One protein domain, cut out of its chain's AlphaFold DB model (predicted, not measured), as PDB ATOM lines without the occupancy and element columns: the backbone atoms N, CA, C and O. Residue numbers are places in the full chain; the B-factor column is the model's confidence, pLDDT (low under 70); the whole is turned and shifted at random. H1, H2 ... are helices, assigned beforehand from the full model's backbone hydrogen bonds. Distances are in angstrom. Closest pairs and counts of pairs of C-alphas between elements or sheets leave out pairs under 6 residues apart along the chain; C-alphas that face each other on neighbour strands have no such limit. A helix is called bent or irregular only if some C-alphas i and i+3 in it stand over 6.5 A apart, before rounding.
ATOM      1  N   ARG A 295      -4.873 -26.555  34.285       88.00
ATOM      2  CA  ARG A 295      -6.291 -26.269  34.028       88.00
ATOM      3  C   ARG A 295      -7.180 -27.450  34.413       88.00
ATOM      4  O   ARG A 295      -8.188 -27.223  35.077       88.00
ATOM      5  N   SER A 296      -6.792 -28.674  34.065       87.69
ATOM      6  CA  SER A 296      -7.452 -29.925  34.449       87.69
ATOM      7  C   SER A 296      -7.470 -30.096  35.956       87.69
ATOM      8  O   SER A 296      -8.541 -30.295  36.528       87.69
ATOM      9  N   VAL A 297      -6.319 -29.913  36.610       91.44
ATOM     10  CA  VAL A 297      -6.210 -29.996  38.076       91.44
ATOM     11  C   VAL A 297      -7.141 -28.977  38.744       91.44
ATOM     12  O   VAL A 297      -7.924 -29.333  39.624       91.44
ATOM     13  N   ARG A 298      -7.151 -27.719  38.274       91.31
ATOM     14  CA  ARG A 298      -8.040 -26.672  38.810       91.31
ATOM     15  C   ARG A 298      -9.522 -26.965  38.561       91.31
ATOM     16  O   ARG A 298     -10.348 -26.725  39.446       91.31
ATOM     17  N   ALA A 299      -9.873 -27.462  37.375       88.50
ATOM     18  CA  ALA A 299     -11.247 -27.813  37.027       88.50
ATOM     19  C   ALA A 299     -11.767 -28.963  37.902       88.50
ATOM     20  O   ALA A 299     -12.870 -28.865  38.443       88.50
ATOM     21  N   LEU A 300     -10.948 -29.997  38.111       91.00
ATOM     22  CA  LEU A 300     -11.254 -31.120  38.996       91.00
ATOM     23  C   LEU A 300     -11.374 -30.698  40.457       91.00
ATOM     24  O   LEU A 300     -12.355 -31.062  41.106       91.00
ATOM     25  N   ALA A 301     -10.440 -29.891  40.962       91.75
ATOM     26  CA  ALA A 301     -10.502 -29.355  42.320       91.75
ATOM     27  C   ALA A 301     -11.804 -28.566  42.543       91.75
ATOM     28  O   ALA A 301     -12.538 -28.816  43.498       91.75
ATOM     29  N   THR A 302     -12.154 -27.679  41.606       91.19
ATOM     30  CA  THR A 302     -13.387 -26.875  41.675       91.19
ATOM     31  C   THR A 302     -14.643 -27.750  41.608       91.19
ATOM     32  O   THR A 302     -15.585 -27.545  42.373       91.19
ATOM     33  N   GLY A 303     -14.667 -28.735  40.703       88.50
ATOM     34  CA  GLY A 303     -15.776 -29.681  40.579       88.50
ATOM     35  C   GLY A 303     -15.965 -30.530  41.836       88.50
ATOM     36  O   GLY A 303     -17.095 -30.732  42.274       88.50
ATOM     37  N   THR A 304     -14.863 -30.950  42.459       91.19
ATOM     38  CA  THR A 304     -14.875 -31.736  43.699       91.19
ATOM     39  C   THR A 304     -15.405 -30.918  44.871       91.19
ATOM     40  O   THR A 304     -16.266 -31.399  45.599       91.19
ATOM     41  N   LEU A 305     -14.980 -29.658  45.018       91.88
ATOM     42  CA  LEU A 305     -15.514 -28.764  46.052       91.88
ATOM     43  C   LEU A 305     -17.014 -28.498  45.876       91.88
ATOM     44  O   LEU A 305     -17.743 -28.431  46.861       91.88
ATOM     45  N   ARG A 306     -17.502 -28.391  44.633       89.44
ATOM     46  CA  ARG A 306     -18.945 -28.271  44.375       89.44
ATOM     47  C   ARG A 306     -19.694 -29.544  44.776       89.44
ATOM     48  O   ARG A 306     -20.717 -29.449  45.438       89.44
ATOM     49  N   ALA A 307     -19.164 -30.719  44.433       86.69
ATOM     50  CA  ALA A 307     -19.767 -31.990  44.830       86.69
ATOM     51  C   ALA A 307     -19.793 -32.175  46.359       86.69
ATOM     52  O   ALA A 307     -20.783 -32.661  46.892       86.69
ATOM     53  N   LEU A 308     -18.744 -31.733  47.062       89.56
ATOM     54  CA  LEU A 308     -18.694 -31.699  48.528       89.56
ATOM     55  C   LEU A 308     -19.745 -30.759  49.131       89.56
ATOM     56  O   LEU A 308     -20.325 -31.094  50.159       89.56
ATOM     57  N   ALA A 309     -20.007 -29.613  48.494       88.69
ATOM     58  CA  ALA A 309     -21.048 -28.675  48.919       88.69
ATOM     59  C   ALA A 309     -22.463 -29.268  48.800       88.69
ATOM     60  O   ALA A 309     -23.326 -28.974  49.626       88.69
ATOM     61  N   ASP A 310     -22.684 -30.085  47.766       86.12
ATOM     62  CA  ASP A 310     -23.963 -30.743  47.483       86.12
ATOM     63  C   ASP A 310     -24.152 -32.045  48.289       86.12
ATOM     64  O   ASP A 310     -25.277 -32.526  48.445       86.12
ATOM     65  N   ALA A 311     -23.062 -32.641  48.784       82.69
ATOM     66  CA  ALA A 311     -23.100 -33.838  49.617       82.69
ATOM     67  C   ALA A 311     -23.734 -33.552  50.990       82.69
ATOM     68  O   ALA A 311     -23.772 -32.416  51.460       82.69
ATOM     69  N   ASN A 312     -24.234 -34.603  51.653       79.94
ATOM     70  CA  ASN A 312     -24.813 -34.483  52.992       79.94
ATOM     71  C   ASN A 312     -23.818 -33.783  53.939       79.94
ATOM     72  O   ASN A 312     -22.716 -34.291  54.164       79.94
ATOM     73  N   GLN A 313     -24.232 -32.629  54.471       83.06
ATOM     74  CA  GLN A 313     -23.381 -31.669  55.175       83.06
ATOM     75  C   GLN A 313     -22.696 -32.261  56.410       83.06
ATOM     76  O   GLN A 313     -21.625 -31.781  56.774       83.06
ATOM     77  N   ASP A 314     -23.268 -33.318  56.994       88.25
ATOM     78  CA  ASP A 314     -22.786 -33.952  58.223       88.25
ATOM     79  C   ASP A 314     -21.767 -35.079  57.987       88.25
ATOM     80  O   ASP A 314     -21.184 -35.601  58.939       88.25
ATOM     81  N   ARG A 315     -21.520 -35.484  56.731       91.06
ATOM     82  CA  ARG A 315     -20.502 -36.506  56.435       91.06
ATOM     83  C   ARG A 315     -19.092 -35.950  56.655       91.06
ATOM     84  O   ARG A 315     -18.832 -34.764  56.443       91.06
ATOM     85  N   SER A 316     -18.170 -36.839  57.033       94.44
ATOM     86  CA  SER A 316     -16.755 -36.493  57.175       94.44
ATOM     87  C   SER A 316     -16.195 -35.990  55.834       94.44
ATOM     88  O   SER A 316     -16.457 -36.564  54.773       94.44
ATOM     89  N   ALA A 317     -15.436 -34.894  55.866       93.19
ATOM     90  CA  ALA A 317     -14.860 -34.297  54.668       93.19
ATOM     91  C   ALA A 317     -13.873 -35.248  53.985       93.19
ATOM     92  O   ALA A 317     -13.864 -35.322  52.762       93.19
ATOM     93  N   SER A 318     -13.080 -35.996  54.759       93.38
ATOM     94  CA  SER A 318     -12.091 -36.943  54.232       93.38
ATOM     95  C   SER A 318     -12.736 -38.054  53.406       93.38
ATOM     96  O   SER A 318     -12.305 -38.290  52.280       93.38
ATOM     97  N   ASP A 319     -13.795 -38.691  53.916       91.19
ATOM     98  CA  ASP A 319     -14.433 -39.812  53.213       91.19
ATOM     99  C   ASP A 319     -15.095 -39.338  51.916       91.19
ATOM    100  O   ASP A 319     -14.950 -39.959  50.863       91.19
ATOM    101  N   VAL A 320     -15.799 -38.204  51.982       90.44
ATOM    102  CA  VAL A 320     -16.487 -37.626  50.822       90.44
ATOM    103  C   VAL A 320     -15.468 -37.123  49.794       90.44
ATOM    104  O   VAL A 320     -15.649 -37.334  48.597       90.44
ATOM    105  N   LEU A 321     -14.367 -36.502  50.234       93.38
ATOM    106  CA  LEU A 321     -13.307 -36.026  49.347       93.38
ATOM    107  C   LEU A 321     -12.664 -37.191  48.586       93.38
ATOM    108  O   LEU A 321     -12.559 -37.115  47.366       93.38
ATOM    109  N   GLU A 322     -12.289 -38.276  49.265       92.56
ATOM    110  CA  GLU A 322     -11.680 -39.451  48.626       92.56
ATOM    111  C   GLU A 322     -12.609 -40.133  47.619       92.56
ATOM    112  O   GLU A 322     -12.211 -40.426  46.483       92.56
ATOM    113  N   GLU A 323     -13.870 -40.337  48.012       91.00
ATOM    114  CA  GLU A 323     -14.906 -40.935  47.170       91.00
ATOM    115  C   GLU A 323     -15.110 -40.114  45.882       91.00
ATOM    116  O   GLU A 323     -15.065 -40.645  44.762       91.00
ATOM    117  N   HIS A 324     -15.281 -38.797  46.023       92.38
ATOM    118  CA  HIS A 324     -15.542 -37.916  44.890       92.38
ATOM    119  C   HIS A 324     -14.306 -37.660  44.028       92.38
ATOM    120  O   HIS A 324     -14.444 -37.670  42.803       92.38
ATOM    121  N   LEU A 325     -13.117 -37.474  44.612       93.12
ATOM    122  CA  LEU A 325     -11.876 -37.267  43.853       93.12
ATOM    123  C   LEU A 325     -11.585 -38.453  42.941       93.12
ATOM    124  O   LEU A 325     -11.339 -38.268  41.748       93.12
ATOM    125  N   THR A 326     -11.675 -39.671  43.477       91.12
ATOM    126  CA  THR A 326     -11.427 -40.903  42.721       91.12
ATOM    127  C   THR A 326     -12.364 -40.995  41.515       91.12
ATOM    128  O   THR A 326     -11.916 -41.213  40.382       91.12
ATOM    129  N   ARG A 327     -13.665 -40.754  41.723       90.88
ATOM    130  CA  ARG A 327     -14.683 -40.802  40.663       90.88
ATOM    131  C   ARG A 327     -14.547 -39.660  39.649       90.88
ATOM    132  O   ARG A 327     -14.734 -39.878  38.445       90.88
ATOM    133  N   ALA A 328     -14.233 -38.452  40.110       90.38
ATOM    134  CA  ALA A 328     -14.072 -37.277  39.261       90.38
ATOM    135  C   ALA A 328     -12.834 -37.407  38.365       90.38
ATOM    136  O   ALA A 328     -12.948 -37.221  37.152       90.38
ATOM    137  N   ALA A 329     -11.692 -37.824  38.923       90.00
ATOM    138  CA  ALA A 329     -10.467 -38.076  38.167       90.00
ATOM    139  C   ALA A 329     -10.670 -39.161  37.098       90.00
ATOM    140  O   ALA A 329     -10.255 -38.982  35.952       90.00
ATOM    141  N   TYR A 330     -11.390 -40.240  37.428       91.38
ATOM    142  CA  TYR A 330     -11.746 -41.289  36.465       91.38
ATOM    143  C   TYR A 330     -12.564 -40.723  35.291       91.38
ATOM    144  O   TYR A 330     -12.235 -40.931  34.123       91.38
ATOM    145  N   THR A 331     -13.617 -39.959  35.595       88.75
ATOM    146  CA  THR A 331     -14.509 -39.381  34.574       88.75
ATOM    147  C   THR A 331     -13.778 -38.366  33.688       88.75
ATOM    148  O   THR A 331     -13.995 -38.324  32.476       88.75
ATOM    149  N   HIS A 332     -12.884 -37.570  34.277       88.62
ATOM    150  CA  HIS A 332     -12.090 -36.571  33.562       88.62
ATOM    151  C   HIS A 332     -11.114 -37.208  32.576       88.62
ATOM    152  O   HIS A 332     -11.107 -36.846  31.402       88.62
ATOM    153  N   LEU A 333     -10.369 -38.228  33.011       88.88
ATOM    154  CA  LEU A 333      -9.464 -38.983  32.144       88.88
ATOM    155  C   LEU A 333     -10.201 -39.673  30.991       88.88
ATOM    156  O   LEU A 333      -9.783 -39.558  29.838       88.88
ATOM    157  N   ALA A 334     -11.337 -40.322  31.273       85.12
ATOM    158  CA  ALA A 334     -12.163 -40.942  30.237       85.12
ATOM    159  C   ALA A 334     -12.660 -39.918  29.198       85.12
ATOM    160  O   ALA A 334     -12.729 -40.217  28.004       85.12
ATOM    161  N   THR A 335     -12.967 -38.694  29.642       87.19
ATOM    162  CA  THR A 335     -13.417 -37.600  28.770       87.19
ATOM    163  C   THR A 335     -12.281 -37.069  27.899       87.19
ATOM    164  O   THR A 335     -12.458 -36.938  26.686       87.19
ATOM    165  N   ILE A 336     -11.108 -36.803  28.483       88.00
ATOM    166  CA  ILE A 336      -9.939 -36.296  27.747       88.00
ATOM    167  C   ILE A 336      -9.488 -37.304  26.689       88.00
ATOM    168  O   ILE A 336      -9.261 -36.933  25.539       88.00
ATOM    169  N   TRP A 337      -9.396 -38.583  27.051       89.00
ATOM    170  CA  TRP A 337      -8.932 -39.623  26.131       89.00
ATOM    171  C   TRP A 337     -10.022 -40.187  25.226       89.00
ATOM    172  O   TRP A 337      -9.714 -40.965  24.324       89.00
ATOM    173  N   ARG A 338     -11.284 -39.795  25.444       90.62
ATOM    174  CA  ARG A 338     -12.455 -40.238  24.670       90.62
ATOM    175  C   ARG A 338     -12.565 -41.761  24.564       90.62
ATOM    176  O   ARG A 338     -13.000 -42.292  23.543       90.62
ATOM    177  N   ARG A 339     -12.163 -42.470  25.619       89.69
ATOM    178  CA  ARG A 339     -12.260 -43.930  25.723       89.69
ATOM    179  C   ARG A 339     -12.471 -44.358  27.177       89.69
ATOM    180  O   ARG A 339     -12.059 -43.632  28.081       89.69
ATOM    181  N   PRO A 340     -13.068 -45.537  27.420       85.38
ATOM    182  CA  PRO A 340     -13.085 -46.133  28.749       85.38
ATOM    183  C   PRO A 340     -11.662 -46.332  29.288       85.38
ATOM    184  O   PRO A 340     -10.740 -46.647  28.525       85.38
ATOM    185  N   LEU A 341     -11.496 -46.166  30.600       84.62
ATOM    186  CA  LEU A 341     -10.228 -46.445  31.265       84.62
ATOM    187  C   LEU A 341     -10.054 -47.948  31.462       84.62
ATOM    188  O   LEU A 341     -10.997 -48.670  31.787       84.62
ATOM    189  N   THR A 342      -8.823 -48.392  31.272       90.31
ATOM    190  CA  THR A 342      -8.354 -49.765  31.445       90.31
ATOM    191  C   THR A 342      -7.451 -49.845  32.679       90.31
ATOM    192  O   THR A 342      -6.966 -48.812  33.140       90.31
ATOM    193  N   PRO A 343      -7.146 -51.041  33.213       93.62
ATOM    194  CA  PRO A 343      -6.195 -51.171  34.323       93.62
ATOM    195  C   PRO A 343      -4.810 -50.555  34.046       93.62
ATOM    196  O   PRO A 343      -4.149 -50.098  34.974       93.62
ATOM    197  N   ALA A 344      -4.386 -50.477  32.778       92.25
ATOM    198  CA  ALA A 344      -3.129 -49.833  32.384       92.25
ATOM    199  C   ALA A 344      -3.121 -48.309  32.623       92.25
ATOM    200  O   ALA A 344      -2.057 -47.703  32.713       92.25
ATOM    201  N   ASP A 345      -4.297 -47.695  32.760       92.56
ATOM    202  CA  ASP A 345      -4.464 -46.261  32.993       92.56
ATOM    203  C   ASP A 345      -4.388 -45.879  34.484       92.56
ATOM    204  O   ASP A 345      -4.369 -44.693  34.827       92.56
ATOM    205  N   GLN A 346      -4.325 -46.872  35.380       92.31
ATOM    206  CA  GLN A 346      -4.308 -46.665  36.827       92.31
ATOM    207  C   GLN A 346      -3.184 -45.726  37.306       92.31
ATOM    208  O   GLN A 346      -3.469 -44.873  38.146       92.31
ATOM    209  N   PRO A 347      -1.938 -45.786  36.787       95.75
ATOM    210  CA  PRO A 347      -0.884 -44.863  37.214       95.75
ATOM    211  C   PRO A 347      -1.212 -43.393  36.924       95.75
ATOM    212  O   PRO A 347      -0.947 -42.530  37.756       95.75
ATOM    213  N   ALA A 348      -1.834 -43.106  35.775       92.44
ATOM    214  CA  ALA A 348      -2.226 -41.747  35.403       92.44
ATOM    215  C   ALA A 348      -3.385 -41.231  36.266       92.44
ATOM    216  O   ALA A 348      -3.398 -40.063  36.653       92.44
ATOM    217  N   HIS A 349      -4.337 -42.108  36.605       94.19
ATOM    218  CA  HIS A 349      -5.404 -41.804  37.561       94.19
ATOM    219  C   HIS A 349      -4.843 -41.473  38.944       94.19
ATOM    220  O   HIS A 349      -5.141 -40.402  39.473       94.19
ATOM    221  N   THR A 350      -3.968 -42.323  39.484       95.25
ATOM    222  CA  THR A 350      -3.327 -42.102  40.788       95.25
ATOM    223  C   THR A 350      -2.520 -40.802  40.811       95.25
ATOM    224  O   THR A 350      -2.623 -40.043  41.774       95.25
ATOM    225  N   ALA A 351      -1.754 -40.512  39.752       95.31
ATOM    226  CA  ALA A 351      -0.986 -39.272  39.638       95.31
ATOM    227  C   ALA A 351      -1.898 -38.035  39.645       95.31
ATOM    228  O   ALA A 351      -1.667 -37.104  40.414       95.31
ATOM    229  N   LEU A 352      -2.983 -38.055  38.867       94.06
ATOM    230  CA  LEU A 352      -3.945 -36.956  38.815       94.06
ATOM    231  C   LEU A 352      -4.659 -36.739  40.156       94.06
ATOM    232  O   LEU A 352      -4.823 -35.602  40.593       94.06
ATOM    233  N   VAL A 353      -5.063 -37.817  40.837       94.75
ATOM    234  CA  VAL A 353      -5.652 -37.725  42.184       94.75
ATOM    235  C   VAL A 353      -4.655 -37.107  43.166       94.75
ATOM    236  O   VAL A 353      -5.036 -36.227  43.936       94.75
ATOM    237  N   ALA A 354      -3.382 -37.510  43.117       95.50
ATOM    238  CA  ALA A 354      -2.338 -36.951  43.972       95.50
ATOM    239  C   ALA A 354      -2.104 -35.453  43.703       95.50
ATOM    240  O   ALA A 354      -2.014 -34.676  44.653       95.50
ATOM    241  N   GLU A 355      -2.074 -35.028  42.437       95.19
ATOM    242  CA  GLU A 355      -1.945 -33.613  42.058       95.19
ATOM    243  C   GLU A 355      -3.135 -32.772  42.537       95.19
ATOM    244  O   GLU A 355      -2.947 -31.695  43.106       95.19
ATOM    245  N   VAL A 356      -4.367 -33.266  42.362       93.75
ATOM    246  CA  VAL A 356      -5.568 -32.565  42.844       93.75
ATOM    247  C   VAL A 356      -5.590 -32.511  44.371       93.75
ATOM    248  O   VAL A 356      -5.924 -31.468  44.932       93.75
ATOM    249  N   ARG A 357      -5.183 -33.588  45.058       95.00
ATOM    250  CA  ARG A 357      -5.076 -33.603  46.523       95.00
ATOM    251  C   ARG A 357      -4.018 -32.613  47.015       95.00
ATOM    252  O   ARG A 357      -4.264 -31.933  47.999       95.00
ATOM    253  N   ALA A 358      -2.887 -32.482  46.323       93.94
ATOM    254  CA  ALA A 358      -1.852 -31.501  46.656       93.94
ATOM    255  C   ALA A 358      -2.300 -30.046  46.415       93.94
ATOM    256  O   ALA A 358      -1.818 -29.135  47.085       93.94
ATOM    257  N   ALA A 359      -3.226 -29.820  45.477       92.94
ATOM    258  CA  ALA A 359      -3.795 -28.502  45.197       92.94
ATOM    259  C   ALA A 359      -4.893 -28.074  46.191       92.94
ATOM    260  O   ALA A 359      -5.270 -26.901  46.219       92.94
ATOM    261  N   LEU A 360      -5.421 -29.005  46.990       94.00
ATOM    262  CA  LEU A 360      -6.452 -28.757  47.994       94.00
ATOM    263  C   LEU A 360      -5.849 -28.820  49.409       94.00
ATOM    264  O   LEU A 360      -4.969 -29.635  49.672       94.00
ATOM    265  N   PRO A 361      -6.306 -27.990  50.364       95.06
ATOM    266  CA  PRO A 361      -5.862 -28.121  51.748       95.06
ATOM    267  C   PRO A 361      -6.330 -29.466  52.319       95.06
ATOM    268  O   PRO A 361      -7.439 -29.911  52.031       95.06
ATOM    269  N   ALA A 362      -5.517 -30.108  53.159       95.75
ATOM    270  CA  ALA A 362      -5.928 -31.347  53.812       95.75
ATOM    271  C   ALA A 362      -7.119 -31.095  54.770       95.75
ATOM    272  O   ALA A 362      -7.115 -30.087  55.496       95.75
ATOM    273  N   PRO A 363      -8.144 -31.968  54.782       95.94
ATOM    274  CA  PRO A 363      -9.224 -31.894  55.762       95.94
ATOM    275  C   PRO A 363      -8.675 -32.129  57.172       95.94
ATOM    276  O   PRO A 363      -7.811 -32.985  57.379       95.94
ATOM    277  N   THR A 364      -9.152 -31.361  58.152       97.19
ATOM    278  CA  THR A 364      -8.801 -31.619  59.555       97.19
ATOM    279  C   THR A 364      -9.574 -32.843  60.064       97.19
ATOM    280  O   THR A 364     -10.712 -33.053  59.637       97.19
ATOM    281  N   PRO A 365      -9.015 -33.668  60.967       96.88
ATOM    282  CA  PRO A 365      -9.737 -34.815  61.519       96.88
ATOM    283  C   PRO A 365     -11.095 -34.407  62.111       96.88
ATOM    284  O   PRO A 365     -11.169 -33.475  62.907       96.88
ATOM    285  N   GLY A 366     -12.169 -35.089  61.699       95.44
ATOM    286  CA  GLY A 366     -13.541 -34.790  62.134       95.44
ATOM    287  C   GLY A 366     -14.199 -33.577  61.463       95.44
ATOM    288  O   GLY A 366     -15.334 -33.247  61.796       95.44
ATOM    289  N   GLU A 367     -13.532 -32.911  60.514       96.62
ATOM    290  CA  GLU A 367     -14.137 -31.817  59.751       96.62
ATOM    291  C   GLU A 367     -15.282 -32.340  58.885       96.62
ATOM    292  O   GLU A 367     -15.140 -33.344  58.183       96.62
ATOM    293  N   THR A 368     -16.418 -31.650  58.916       96.88
ATOM    294  CA  THR A 368     -17.555 -31.972  58.055       96.88
ATOM    295  C   THR A 368     -17.334 -31.436  56.641       96.88
ATOM    296  O   THR A 368     -16.614 -30.450  56.438       96.88
ATOM    297  N   ALA A 369     -17.972 -32.050  55.641       92.44
ATOM    298  CA  ALA A 369     -17.855 -31.625  54.242       92.44
ATOM    299  C   ALA A 369     -18.218 -30.136  54.043       92.44
ATOM    300  O   ALA A 369     -17.549 -29.418  53.289       92.44
ATOM    301  N   ALA A 370     -19.228 -29.644  54.770       92.69
ATOM    302  CA  ALA A 370     -19.645 -28.242  54.732       92.69
ATOM    303  C   ALA A 370     -18.572 -27.287  55.290       92.69
ATOM    304  O   ALA A 370     -18.240 -26.285  54.647       92.69
ATOM    305  N   ALA A 371     -17.991 -27.611  56.453       95.62
ATOM    306  CA  ALA A 371     -16.932 -26.810  57.070       95.62
ATOM    307  C   ALA A 371     -15.679 -26.750  56.181       95.62
ATOM    308  O   ALA A 371     -15.140 -25.663  55.938       95.62
ATOM    309  N   TYR A 372     -15.291 -27.897  55.618       96.12
ATOM    310  CA  TYR A 372     -14.171 -28.009  54.689       96.12
ATOM    311  C   TYR A 372     -14.366 -27.136  53.447       96.12
ATOM    312  O   TYR A 372     -13.499 -26.334  53.093       96.12
ATOM    313  N   THR A 373     -15.542 -27.214  52.820       93.75
ATOM    314  CA  THR A 373     -15.852 -26.434  51.616       93.75
ATOM    315  C   THR A 373     -15.803 -24.932  51.898       93.75
ATOM    316  O   THR A 373     -15.158 -24.187  51.159       93.75
ATOM    317  N   ALA A 374     -16.394 -24.478  53.009       93.88
ATOM    318  CA  ALA A 374     -16.359 -23.072  53.417       93.88
ATOM    319  C   ALA A 374     -14.930 -22.566  53.700       93.88
ATOM    320  O   ALA A 374     -14.611 -21.397  53.454       93.88
ATOM    321  N   ARG A 375     -14.043 -23.427  54.215       95.25
ATOM    322  CA  ARG A 375     -12.618 -23.117  54.413       95.25
ATOM    323  C   ARG A 375     -11.887 -22.982  53.074       95.25
ATOM    324  O   ARG A 375     -11.218 -21.972  52.856       95.25
ATOM    325  N   CYS A 376     -12.087 -23.927  52.159       93.00
ATOM    326  CA  CYS A 376     -11.499 -23.903  50.818       93.00
ATOM    327  C   CYS A 376     -11.945 -22.682  49.998       93.00
ATOM    328  O   CYS A 376     -11.114 -22.030  49.368       93.00
ATOM    329  N   SER A 377     -13.233 -22.319  50.041       89.31
ATOM    330  CA  SER A 377     -13.749 -21.140  49.331       89.31
ATOM    331  C   SER A 377     -13.144 -19.830  49.839       89.31
ATOM    332  O   SER A 377     -12.888 -18.935  49.039       89.31
ATOM    333  N   ARG A 378     -12.872 -19.715  51.146       87.94
ATOM    334  CA  ARG A 378     -12.199 -18.535  51.715       87.94
ATOM    335  C   ARG A 378     -10.741 -18.434  51.273       87.94
ATOM    336  O   ARG A 378     -10.305 -17.348  50.912       87.94
ATOM    337  N   ALA A 379     -10.013 -19.551  51.255       81.94
ATOM    338  CA  ALA A 379      -8.626 -19.578  50.789       81.94
ATOM    339  C   ALA A 379      -8.509 -19.215  49.298       81.94
ATOM    340  O   ALA A 379      -7.623 -18.456  48.919       81.94
ATOM    341  N   ALA A 380      -9.443 -19.687  48.466       74.81
ATOM    342  CA  ALA A 380      -9.469 -19.390  47.034       74.81
ATOM    343  C   ALA A 380      -9.800 -17.924  46.696       74.81
ATOM    344  O   ALA A 380      -9.499 -17.488  45.594       74.81
ATOM    345  N   LEU A 381     -10.438 -17.179  47.606       56.03
ATOM    346  CA  LEU A 381     -10.675 -15.736  47.455       56.03
ATOM    347  C   LEU A 381      -9.481 -14.888  47.919       56.03
ATOM    348  O   LEU A 381      -9.437 -13.697  47.619       56.03
ATOM    349  N   ALA A 382      -8.553 -15.476  48.678       57.06
ATOM    350  CA  ALA A 382      -7.381 -14.791  49.217       57.06
ATOM    351  C   ALA A 382      -6.128 -14.919  48.330       57.06
ATOM    352  O   ALA A 382      -5.186 -14.151  48.517       57.06
ATOM    353  N   ALA A 383      -6.114 -15.882  47.404       61.31
ATOM    354  CA  ALA A 383      -5.059 -16.115  46.413       61.31
ATOM    355  C   ALA A 383      -5.487 -15.595  45.037       61.31
ATOM    356  O   ALA A 383      -4.605 -15.085  44.310       61.31
TER     357      ALA A 383
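This is residues 295 to 383 of the 383 residues of an uncharacterized protein of Streptomyces sp. FR1 (UniProt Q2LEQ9). Helices H2 and H4 meet at their beginnings in a corner, and H1 runs between them toward that corner, its last part packed on H4 and its length crossing H2 in a helical hairpin. H3 crosses over one side of H2 and reaches the first part of H1, away from H4. The printed part has 89 residues with four named helices in the order H1, H2, H3, H4 and no named strand; its class is all helix, and the helix packing is mostly crossed. The whole is compact, with a radius of gyration of the C-alphas of 13.3 A and spans of 36 by 27 by 19 A.

H1, residues 295 to 310, and H2, residues 317 to 337, are the hub, each touching three other helices. They form a helical hairpin at a steep tilt of 43 degrees, opposite ways, with the closest C-alphas, those of Thr 304 and Leu 325, 6.3 A apart. H3, residues 343 to 359, touches H2 with residues 349 to 356 alone, against residues 325 to 333 of H2. The closest C-alphas there are those of Ala 329 and Val 353, at 6.3 A, and the two helices run opposite ways at a steep tilt of 54 degrees. H3 also touches residues 297 to 301 of H1, with residues 352 to 359 alone, about perpendicular at 76 degrees; the C-alphas of Val 297 and Val 356 are the closest, at 5.5 A. H4, residues 369 to 382, touches H1 at residues 305 to 309 of H1 alone, a steep tilt of 42 degrees, opposite ways, with the closest C-alphas, Leu 308 and Ala 369, 5.8 A apart. H2 and H4 touch only at their ends, where the closest C-alphas, those of Ala 317 and Ala 369, are 4.0 A apart; they run the same way at a steep tilt of 65 degrees. H3 and H4 are apart. Every O i to N i+4 pair is within hydrogen-bond range in H1, H2 and H4; in H3 it is 11 of 13.

H1 begins at C-alpha 295 (-6.291, -26.269, 34.028) and is 22.7 A long from first to last C-alpha. H2, the longest helix with 21 residues, measures 29.6 A and begins at C-alpha 317 (-14.860, -34.297, 54.668). H3 measures 25.3 A and is irregular, with C-alphas 344 and 347 7.3 A apart. H4 measures 20.5 A and ends at C-alpha 382 (-7.381, -14.791, 49.217).

The two C-alphas farthest apart, those of Pro 343 and Ala 382, are 39.3 A apart. The printed part has no cut, and residue 383 is the chain's last. The link from H2 to H3 is tight, and those from H1 to H2 and from H3 to H4 are short. The mean pLDDT of the printed part is 90.1, and residues 381 to 383 are under 70.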